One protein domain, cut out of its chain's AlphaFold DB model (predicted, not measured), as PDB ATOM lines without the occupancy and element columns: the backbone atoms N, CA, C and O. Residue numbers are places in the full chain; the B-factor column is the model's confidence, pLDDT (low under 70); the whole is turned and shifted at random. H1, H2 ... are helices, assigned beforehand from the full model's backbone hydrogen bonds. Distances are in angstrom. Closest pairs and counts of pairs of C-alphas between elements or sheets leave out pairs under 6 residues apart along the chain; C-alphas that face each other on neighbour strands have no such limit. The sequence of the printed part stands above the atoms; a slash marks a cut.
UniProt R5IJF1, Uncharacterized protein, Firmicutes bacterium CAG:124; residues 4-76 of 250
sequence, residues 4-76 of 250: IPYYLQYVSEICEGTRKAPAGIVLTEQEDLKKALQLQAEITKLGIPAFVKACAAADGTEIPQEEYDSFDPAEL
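This is residues 4 to 76 of the 250 residues of an uncharacterized protein of Firmicutes bacterium CAG:124 (UniProt R5IJF1). The longest helix, H2, makes a splayed helical hairpin with H1, and H3 stands crosswise at the end of this hairpin where H1 begins and H2 ends. Beyond H3, the last stretch of the printed part, with the short helices H4 and H5, loops back toward the start of H1. The printed part has 73 residues with five named helices, H1 to H5 in order, and no named strand; the class is all helix. It is compact, with a radius of gyration of the C-alphas of 11.9 A and spans of 36 by 27 by 18 A.

H2, residues 32 to 46, is 20.8 A long and begins at C-alpha 32 (75.069, 68.816, 117.136). H1, residues 4 to 15, is 16.7 A long and begins at C-alpha 4 (95.237, 62.852, 110.353). H3 is residues 48 to 59, 16.3 A. H4 is residues 65 to 69, 6.4 A, and H5 is residues 73 to 76, 5.0 A, ending at C-alpha 76 (93.304, 64.657, 104.889).

H1 and H2 form a helical hairpin and touch, H1 with residues 11 to 15 alone, at a steep tilt of 44 degrees, opposite ways; the closest C-alphas, of Cys 15 and Ala 36, are 5.8 A apart. H1 touches H3 with residues 6 to 10 alone, the closest C-alphas being those of Tyr 7 and Val 52, 5.7 A apart; the tilt of 68 degrees is steep, only just short of about perpendicular. H2 and H3 are close but not clearly touching, as are H3 and H4, and H1 and H5. H4 is apart from H1, H2 and H5. Every O i to N i+4 pair is within hydrogen-bond range in H1, H2, H3 and H4; H5 is too short for one, and its 1 O i to N i+3 pair is within range.

The C-alphas farthest apart, of Glu 31 and Glu 66, are 35.9 A apart. The printed part has no cut. The link from H1 to H2, residues 16 to 31, is long; the others are tight. Mean pLDDT of the printed part is 79.7, with residue 24 under 70.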
ATOM      1  N   ILE A   4      96.632  62.926 110.800       82.31
ATOM      2  CA  ILE A   4      95.237  62.852 110.353       82.31
ATOM      3  C   ILE A   4      94.328  61.994 111.260       82.31
ATOM      4  O   ILE A   4      93.233  62.456 111.590       82.31
ATOM      5  N   PRO A   5      94.718  60.791 111.724       82.44
ATOM      6  CA  PRO A   5      93.906  60.008 112.655       82.44
ATOM      7  C   PRO A   5      93.643  60.739 113.978       82.44
ATOM      8  O   PRO A   5      92.511  60.735 114.456       82.44
ATOM      9  N   TYR A   6      94.649  61.434 114.526       82.12
ATOM     10  CA  TYR A   6      94.491  62.248 115.738       82.12
ATOM     11  C   TYR A   6      93.493  63.386 115.521       82.12
ATOM     12  O   TYR A   6      92.625  63.627 116.357       82.12
ATOM     13  N   TYR A   7      93.576  64.061 114.372       85.25
ATOM     14  CA  TYR A   7      92.618  65.093 113.988       85.25
ATOM     15  C   TYR A   7      91.171  64.579 113.989       85.25
ATOM     16  O   TYR A   7      90.308  65.171 114.638       85.25
ATOM     17  N   LEU A   8      90.917  63.469 113.296       84.19
ATOM     18  CA  LEU A   8      89.576  62.904 113.141       84.19
ATOM     19  C   LEU A   8      88.990  62.440 114.476       84.19
ATOM     20  O   LEU A   8      87.829  62.720 114.771       84.19
ATOM     21  N   GLN A   9      89.815  61.800 115.304       84.44
ATOM     22  CA  GLN A   9      89.426  61.393 116.646       84.44
ATOM     23  C   GLN A   9      89.017  62.604 117.499       84.44
ATOM     24  O   GLN A   9      87.927  62.615 118.069       84.44
ATOM     25  N   TYR A  10      89.843  63.655 117.544       85.81
ATOM     26  CA  TYR A  10      89.540  64.841 118.348       85.81
ATOM     27  C   TYR A  10      88.290  65.584 117.867       85.81
ATOM     28  O   TYR A  10      87.536  66.099 118.693       85.81
ATOM     29  N   VAL A  11      88.033  65.631 116.556       84.88
ATOM     30  CA  VAL A  11      86.796  66.216 116.017       84.88
ATOM     31  C   VAL A  11      85.571  65.405 116.449       84.88
ATOM     32  O   VAL A  11      84.595  66.010 116.902       84.88
ATOM     33  N   SER A  12      85.627  64.068 116.378       84.12
ATOM     34  CA  SER A  12      84.528  63.192 116.821       84.12
ATOM     35  C   SER A  12      84.227  63.382 118.307       84.12
ATOM     36  O   SER A  12      83.095  63.689 118.673       84.12
ATOM     37  N   GLU A  13      85.253  63.330 119.164       83.00
ATOM     38  CA  GLU A  13      85.104  63.468 120.620       83.00
ATOM     39  C   GLU A  13      84.518  64.833 121.036       83.00
ATOM     40  O   GLU A  13      83.721  64.936 121.973       83.00
ATOM     41  N   ILE A  14      84.883  65.914 120.336       83.94
ATOM     42  CA  ILE A  14      84.320  67.244 120.607       83.94
ATOM     43  C   ILE A  14      82.861  67.327 120.140       83.94
ATOM     44  O   ILE A  14      82.034  67.923 120.842       83.94
ATOM     45  N   CYS A  15      82.523  66.737 118.988       79.19
ATOM     46  CA  CYS A  15      81.147  66.696 118.488       79.19
ATOM     47  C   CYS A  15      80.245  65.910 119.447       79.19
ATOM     48  O   CYS A  15      79.262  66.472 119.929       79.19
ATOM     49  N   GLU A  16      80.664  64.704 119.838       80.38
ATOM     50  CA  GLU A  16      79.987  63.824 120.806       80.38
ATOM     51  C   GLU A  16      79.916  64.412 122.227       80.38
ATOM     52  O   GLU A  16      79.182  63.920 123.083       80.38
ATOM     53  N   GLY A  17      80.671  65.482 122.504       75.88
ATOM     54  CA  GLY A  17      80.672  66.164 123.799       75.88
ATOM     55  C   GLY A  17      81.459  65.432 124.888       75.88
ATOM     56  O   GLY A  17      81.406  65.838 126.050       75.88
ATOM     57  N   THR A  18      82.213  64.392 124.526       77.81
ATOM     58  CA  THR A  18      83.100  63.647 125.430       77.81
ATOM     59  C   THR A  18      84.381  64.427 125.744       77.81
ATOM     60  O   THR A  18      84.969  64.234 126.810       77.81
ATOM     61  N   ARG A  19      84.767  65.384 124.883       74.50
ATOM     62  CA  ARG A  19      85.907  66.299 125.071       74.50
ATOM     63  C   ARG A  19      85.483  67.776 125.018       74.50
ATOM     64  O   ARG A  19      84.598  68.170 124.261       74.50
ATOM     65  N   LYS A  20      86.149  68.630 125.809       78.56
ATOM     66  CA  LYS A  20      86.007  70.099 125.728       78.56
ATOM     67  C   LYS A  20      86.829  70.668 124.569       78.56
ATOM     68  O   LYS A  20      87.925  70.187 124.304       78.56
ATOM     69  N   ALA A  21      86.332  71.727 123.933       78.94
ATOM     70  CA  ALA A  21      87.067  72.417 122.875       78.94
ATOM     71  C   ALA A  21      88.451  72.904 123.372       78.94
ATOM     72  O   ALA A  21      88.552  73.386 124.507       78.94
ATOM     73  N   PRO A  22      89.512  72.771 122.556       78.88
ATOM     74  CA  PRO A  22      90.862  73.174 122.931       78.88
ATOM     75  C   PRO A  22      91.009  74.700 123.011       78.88
ATOM     76  O   PRO A  22      90.193  75.464 122.489       78.88
ATOM     77  N   ALA A  23      92.094  75.157 123.643       70.62
ATOM     78  CA  ALA A  23      92.405  76.580 123.753       70.62
ATOM     79  C   ALA A  23      92.515  77.229 122.360       70.62
ATOM     80  O   ALA A  23      93.327  76.811 121.539       70.62
ATOM     81  N   GLY A  24      91.695  78.254 122.110       67.75
ATOM     82  CA  GLY A  24      91.611  78.949 120.819       67.75
ATOM     83  C   GLY A  24      90.332  78.674 120.025       67.75
ATOM     84  O   GLY A  24      90.061  79.413 119.088       67.75
ATOM     85  N   ILE A  25      89.517  77.689 120.426       77.56
ATOM     86  CA  ILE A  25      88.206  77.418 119.821       77.56
ATOM     87  C   ILE A  25      87.106  77.680 120.848       77.56
ATOM     88  O   ILE A  25      87.066  77.065 121.913       77.56
ATOM     89  N   VAL A  26      86.186  78.581 120.511       75.25
ATOM     90  CA  VAL A  26      85.002  78.874 121.323       75.25
ATOM     91  C   VAL A  26      83.778  78.346 120.586       75.25
ATOM     92  O   VAL A  26      83.375  78.900 119.567       75.25
ATOM     93  N   LEU A  27      83.189  77.267 121.103       77.94
ATOM     94  CA  LEU A  27      81.928  76.726 120.597       77.94
ATOM     95  C   LEU A  27      80.773  77.355 121.380       77.94
ATOM     96  O   LEU A  27      80.696  77.208 122.601       77.94
ATOM     97  N   THR A  28      79.904  78.081 120.682       76.12
ATOM     98  CA  THR A  28      78.709  78.727 121.255       76.12
ATOM     99  C   THR A  28      77.434  77.959 120.930       76.12
ATOM    100  O   THR A  28      76.444  78.094 121.646       76.12
ATOM    101  N   GLU A  29      77.459  77.155 119.867       78.56
ATOM    102  CA  GLU A  29      76.330  76.345 119.421       78.56
ATOM    103  C   GLU A  29      76.179  75.070 120.266       78.56
ATOM    104  O   GLU A  29      77.158  74.395 120.594       78.56
ATOM    105  N   GLN A  30      74.932  74.732 120.608       70.50
ATOM    106  CA  GLN A  30      74.579  73.531 121.381       70.50
ATOM    107  C   GLN A  30      73.968  72.416 120.522       70.50
ATOM    108  O   GLN A  30      73.869  71.283 120.977       70.50
ATOM    109  N   GLU A  31      73.552  72.731 119.296       76.00
ATOM    110  CA  GLU A  31      72.927  71.790 118.367       76.00
ATOM    111  C   GLU A  31      74.007  71.020 117.592       76.00
ATOM    112  O   GLU A  31      74.881  71.650 116.997       76.00
ATOM    113  N   ASP A  32      73.959  69.682 117.581       74.44
ATOM    114  CA  ASP A  32      75.069  68.816 117.136       74.44
ATOM    115  C   ASP A  32      75.596  69.157 115.736       74.44
ATOM    116  O   ASP A  32      76.801  69.313 115.532       74.44
ATOM    117  N   LEU A  33      74.690  69.369 114.776       76.06
ATOM    118  CA  LEU A  33      75.060  69.711 113.403       76.06
ATOM    119  C   LEU A  33      75.698  71.107 113.306       76.06
ATOM    120  O   LEU A  33      76.709  71.292 112.627       76.06
ATOM    121  N   LYS A  34      75.135  72.102 114.001       79.00
ATOM    122  CA  LYS A  34      75.660  73.477 113.988       79.00
ATOM    123  C   LYS A  34      76.983  73.581 114.733       79.00
ATOM    124  O   LYS A  34      77.879  74.294 114.291       79.00
ATOM    125  N   LYS A  35      77.131  72.823 115.817       80.62
ATOM    126  CA  LYS A  35      78.356  72.707 116.605       80.62
ATOM    127  C   LYS A  35      79.484  72.072 115.790       80.62
ATOM    128  O   LYS A  35      80.594  72.600 115.811       80.62
ATOM    129  N   ALA A  36      79.207  71.015 115.022       79.94
ATOM    130  CA  ALA A  36      80.184  70.399 114.120       79.94
ATOM    131  C   ALA A  36      80.640  71.364 113.008       79.94
ATOM    132  O   ALA A  36      81.835  71.503 112.750       79.94
ATOM    133  N   LEU A  37      79.702  72.100 112.400       82.25
ATOM    134  CA  LEU A  37      80.018  73.111 111.384       82.25
ATOM    135  C   LEU A  37      80.827  74.283 111.958       82.25
ATOM    136  O   LEU A  37      81.798  74.726 111.342       82.25
ATOM    137  N   GLN A  38      80.465  74.765 113.151       83.00
ATOM    138  CA  GLN A  38      81.204  75.820 113.847       83.00
ATOM    139  C   GLN A  38      82.625  75.359 114.192       83.00
ATOM    140  O   GLN A  38      83.582  76.099 113.973       83.00
ATOM    141  N   LEU A  39      82.776  74.122 114.672       84.81
ATOM    142  CA  LEU A  39      84.072  73.523 114.970       84.81
ATOM    143  C   LEU A  39      84.953  73.450 113.718       84.81
ATOM    144  O   LEU A  39      86.092  73.907 113.751       84.81
ATOM    145  N   GLN A  40      84.419  72.955 112.598       83.12
ATOM    146  CA  GLN A  40      85.160  72.883 111.339       83.12
ATOM    147  C   GLN A  40      85.580  74.275 110.838       83.12
ATOM    148  O   GLN A  40      86.698  74.446 110.344       83.12
ATOM    149  N   ALA A  41      84.723  75.288 110.992       83.12
ATOM    150  CA  ALA A  41      85.037  76.664 110.610       83.12
ATOM    151  C   ALA A  41      86.172  77.262 111.461       83.12
ATOM    152  O   ALA A  41      87.082  77.887 110.915       83.12
ATOM    153  N   GLU A  42      86.159  77.046 112.776       83.25
ATOM    154  CA  GLU A  42      87.223  77.512 113.675       83.25
ATOM    155  C   GLU A  42      88.543  76.761 113.443       83.25
ATOM    156  O   GLU A  42      89.604  77.384 113.383       83.25
ATOM    157  N   ILE A  43      88.489  75.449 113.197       85.19
ATOM    158  CA  ILE A  43      89.657  74.643 112.804       85.19
ATOM    159  C   ILE A  43      90.256  75.154 111.493       85.19
ATOM    160  O   ILE A  43      91.475  75.242 111.369       85.19
ATOM    161  N   THR A  44      89.422  75.525 110.521       80.38
ATOM    162  CA  THR A  44      89.892  76.059 109.232       80.38
ATOM    163  C   THR A  44      90.617  77.398 109.410       80.38
ATOM    164  O   THR A  44      91.595  77.658 108.715       80.38
ATOM    165  N   LYS A  45      90.186  78.234 110.367       79.88
ATOM    166  CA  LYS A  45      90.858  79.503 110.701       79.88
ATOM    167  C   LYS A  45      92.167  79.299 111.465       79.88
ATOM    168  O   LYS A  45      93.133  80.009 111.207       79.88
ATOM    169  N   LEU A  46      92.183  78.372 112.424       81.31
ATOM    170  CA  LEU A  46      93.337  78.099 113.286       81.31
ATOM    171  C   LEU A  46      94.413  77.262 112.574       81.31
ATOM    172  O   LEU A  46      95.603  77.415 112.840       81.31
ATOM    173  N   GLY A  47      93.986  76.388 111.665       81.94
ATOM    174  CA  GLY A  47      94.800  75.369 111.018       81.94
ATOM    175  C   GLY A  47      94.745  74.031 111.760       81.94
ATOM    176  O   GLY A  47      94.846  73.962 112.987       81.94
ATOM    177  N   ILE A  48      94.638  72.944 110.995       83.38
ATOM    178  CA  ILE A  48      94.563  71.568 111.509       83.38
ATOM    179  C   ILE A  48      95.771  71.204 112.395       83.38
ATOM    180  O   ILE A  48      95.545  70.704 113.498       83.38
ATOM    181  N   PRO A  49      97.031  71.528 112.030       82.88
ATOM    182  CA  PRO A  49      98.175  71.235 112.894       82.88
ATOM    183  C   PRO A  49      98.130  71.946 114.250       82.88
ATOM    184  O   PRO A  49      98.454  71.356 115.281       82.88
ATOM    185  N   ALA A  50      97.680  73.203 114.274       84.00
ATOM    186  CA  ALA A  50      97.556  73.980 115.502       84.00
ATOM    187  C   ALA A  50      96.426  73.454 116.399       84.00
ATOM    188  O   ALA A  50      96.602  73.362 117.615       84.00
ATOM    189  N   PHE A  51      95.303  73.037 115.805       86.81
ATOM    190  CA  PHE A  51      94.210  72.381 116.520       86.81
ATOM    191  C   PHE A  51      94.658  71.065 117.169       86.81
ATOM    192  O   PHE A  51      94.479  70.890 118.373       86.81
ATOM    193  N   VAL A  52      95.302  70.171 116.410       85.75
ATOM    194  CA  VAL A  52      95.774  68.880 116.938       85.75
ATOM    195  C   VAL A  52      96.805  69.089 118.042       85.75
ATOM    196  O   VAL A  52      96.757  68.405 119.057       85.75
ATOM    197  N   LYS A  53      97.696  70.077 117.906       84.69
ATOM    198  CA  LYS A  53      98.670  70.432 118.949       84.69
ATOM    199  C   LYS A  53      98.004  70.923 120.233       84.69
ATOM    200  O   LYS A  53      98.427  70.544 121.323       84.69
ATOM    201  N   ALA A  54      96.957  71.737 120.118       83.62
ATOM    202  CA  ALA A  54      96.203  72.219 121.270       83.62
ATOM    203  C   ALA A  54      95.411  71.090 121.955       83.62
ATOM    204  O   ALA A  54      95.363  71.037 123.185       83.62
ATOM    205  N   CYS A  55      94.844  70.159 121.179       84.75
ATOM    206  CA  CYS A  55      94.189  68.960 121.703       84.75
ATOM    207  C   CYS A  55      95.182  68.012 122.391       84.75
ATOM    208  O   CYS A  55      94.937  67.608 123.524       84.75
ATOM    209  N   ALA A  56      96.318  67.720 121.753       83.75
ATOM    210  CA  ALA A  56      97.350  66.827 122.273       83.75
ATOM    211  C   ALA A  56      97.977  67.360 123.574       83.75
ATOM    212  O   ALA A  56      98.144  66.612 124.533       83.75
ATOM    213  N   ALA A  57      98.221  68.674 123.663       81.19
ATOM    214  CA  ALA A  57      98.705  69.311 124.888       81.19
ATOM    215  C   ALA A  57      97.704  69.215 126.055       81.19
ATOM    216  O   ALA A  57      98.117  69.093 127.206       81.19
ATOM    217  N   ALA A  58      96.397  69.256 125.771       75.94
ATOM    218  CA  ALA A  58      95.355  69.062 126.781       75.94
ATOM    219  C   ALA A  58      95.212  67.589 127.210       75.94
ATOM    220  O   ALA A  58      94.807  67.316 128.337       75.94
ATOM    221  N   ASP A  59      95.544  66.663 126.311       73.31
ATOM    222  CA  ASP A  59      95.505  65.210 126.506       73.31
ATOM    223  C   ASP A  59      96.766  64.664 127.204       73.31
ATOM    224  O   ASP A  59      96.751  63.569 127.757       73.31
ATOM    225  N   GLY A  60      97.866  65.427 127.183       73.06
ATOM    226  CA  GLY A  60      99.193  64.944 127.580       73.06
ATOM    227  C   GLY A  60      99.823  63.995 126.553       73.06
ATOM    228  O   GLY A  60     100.770  63.284 126.881       73.06
ATOM    229  N   THR A  61      99.300  63.976 125.325       79.38
ATOM    230  CA  THR A  61      99.756  63.110 124.236       79.38
ATOM    231  C   THR A  61     100.941  63.763 123.525       79.38
ATOM    232  O   THR A  61     100.830  64.864 122.985       79.38
ATOM    233  N   GLU A  62     102.094  63.093 123.522       75.81
ATOM    234  CA  GLU A  62     103.285  63.544 122.795       75.81
ATOM    235  C   GLU A  62     103.225  63.058 121.342       75.81
ATOM    236  O   GLU A  62     103.520  61.902 121.042       75.81
ATOM    237  N   ILE A  63     102.834  63.953 120.433       80.12
ATOM    238  CA  ILE A  63     102.880  63.709 118.987       80.12
ATOM    239  C   ILE A  63     104.233  64.220 118.453       80.12
ATOM    240  O   ILE A  63     104.589  65.372 118.735       80.12
ATOM    241  N   PRO A  64     105.004  63.412 117.697       82.06
ATOM    242  CA  PRO A  64     106.288  63.837 117.144       82.06
ATOM    243  C   PRO A  64     106.152  65.065 116.238       82.06
ATOM    244  O   PRO A  64     105.228  65.154 115.432       82.06
ATOM    245  N   GLN A  65     107.109  65.996 116.327       76.38
ATOM    246  CA  GLN A  65     107.091  67.227 115.526       76.38
ATOM    247  C   GLN A  65     107.075  66.948 114.011       76.38
ATOM    248  O   GLN A  65     106.412  67.661 113.265       76.38
ATOM    249  N   GLU A  66     107.717  65.857 113.587       78.44
ATOM    250  CA  GLU A  66     107.741  65.391 112.198       78.44
ATOM    251  C   GLU A  66     106.335  65.157 111.622       78.44
ATOM    252  O   GLU A  66     106.120  65.437 110.448       78.44
ATOM    253  N   GLU A  67     105.361  64.725 112.434       79.69
ATOM    254  CA  GLU A  67     103.982  64.490 111.970       79.69
ATOM    255  C   GLU A  67     103.224  65.799 111.715       79.69
ATOM    256  O   GLU A  67     102.335  65.857 110.866       79.69
ATOM    257  N   TYR A  68     103.585  66.867 112.432       80.00
ATOM    258  CA  TYR A  68     103.047  68.201 112.176       80.00
ATOM    259  C   TYR A  68     103.647  68.813 110.910       80.00
ATOM    260  O   TYR A  68     102.930  69.470 110.157       80.00
ATOM    261  N   ASP A  69     104.941  68.586 110.681       77.94
ATOM    262  CA  ASP A  69     105.674  69.136 109.539       77.94
ATOM    263  C   ASP A  69     105.362  68.385 108.230       77.94
ATOM    264  O   ASP A  69     105.404  68.981 107.154       77.94
ATOM    265  N   SER A  70     105.004  67.099 108.306       78.12
ATOM    266  CA  SER A  70     104.630  66.270 107.153       78.12
ATOM    267  C   SER A  70     103.142  66.333 106.790       78.12
ATOM    268  O   SER A  70     102.682  65.522 105.988       78.12
ATOM    269  N   PHE A  71     102.359  67.218 107.409       80.19
ATOM    270  CA  PHE A  71     100.915  67.288 107.180       80.19
ATOM    271  C   PHE A  71     100.579  67.832 105.780       80.19
ATOM    272  O   PHE A  71     100.903  68.978 105.462       80.19
ATOM    273  N   ASP A  72      99.843  67.045 104.989       77.56
ATOM    274  CA  ASP A  72      99.283  67.463 103.700       77.56
ATOM    275  C   ASP A  72      97.736  67.534 103.757       77.56
ATOM    276  O   ASP A  72      97.066  66.532 104.037       77.56
ATOM    277  N   PRO A  73      97.122  68.699 103.463       71.62
ATOM    278  CA  PRO A  73      95.672  68.831 103.323       71.62
ATOM    279  C   PRO A  73      95.037  67.871 102.302       71.62
ATOM    280  O   PRO A  73      93.876  67.489 102.465       71.62
ATOM    281  N   ALA A  74      95.762  67.479 101.248       74.44
ATOM    282  CA  ALA A  74      95.270  66.525 100.258       74.44
ATOM    283  C   ALA A  74      95.123  65.120 100.857       74.44
ATOM    284  O   ALA A  74      94.109  64.458 100.624       74.44
ATOM    285  N   GLU A  75      96.075  64.704 101.698       76.44
ATOM    286  CA  GLU A  75      95.993  63.439 102.427       76.44
ATOM    287  C   GLU A  75      94.791  63.427 103.380       76.44
ATOM    288  O   GLU A  75      94.073  62.428 103.460       76.44
ATOM    289  N   LEU A  76      94.490  64.554 104.037       72.81
ATOM    290  CA  LEU A  76      93.304  64.657 104.889       72.81
ATOM    291  C   LEU A  76      92.008  64.432 104.100       72.81
ATOM    292  O   LEU A  76      91.146  63.675 104.547       72.81
TER     293      LEU A  76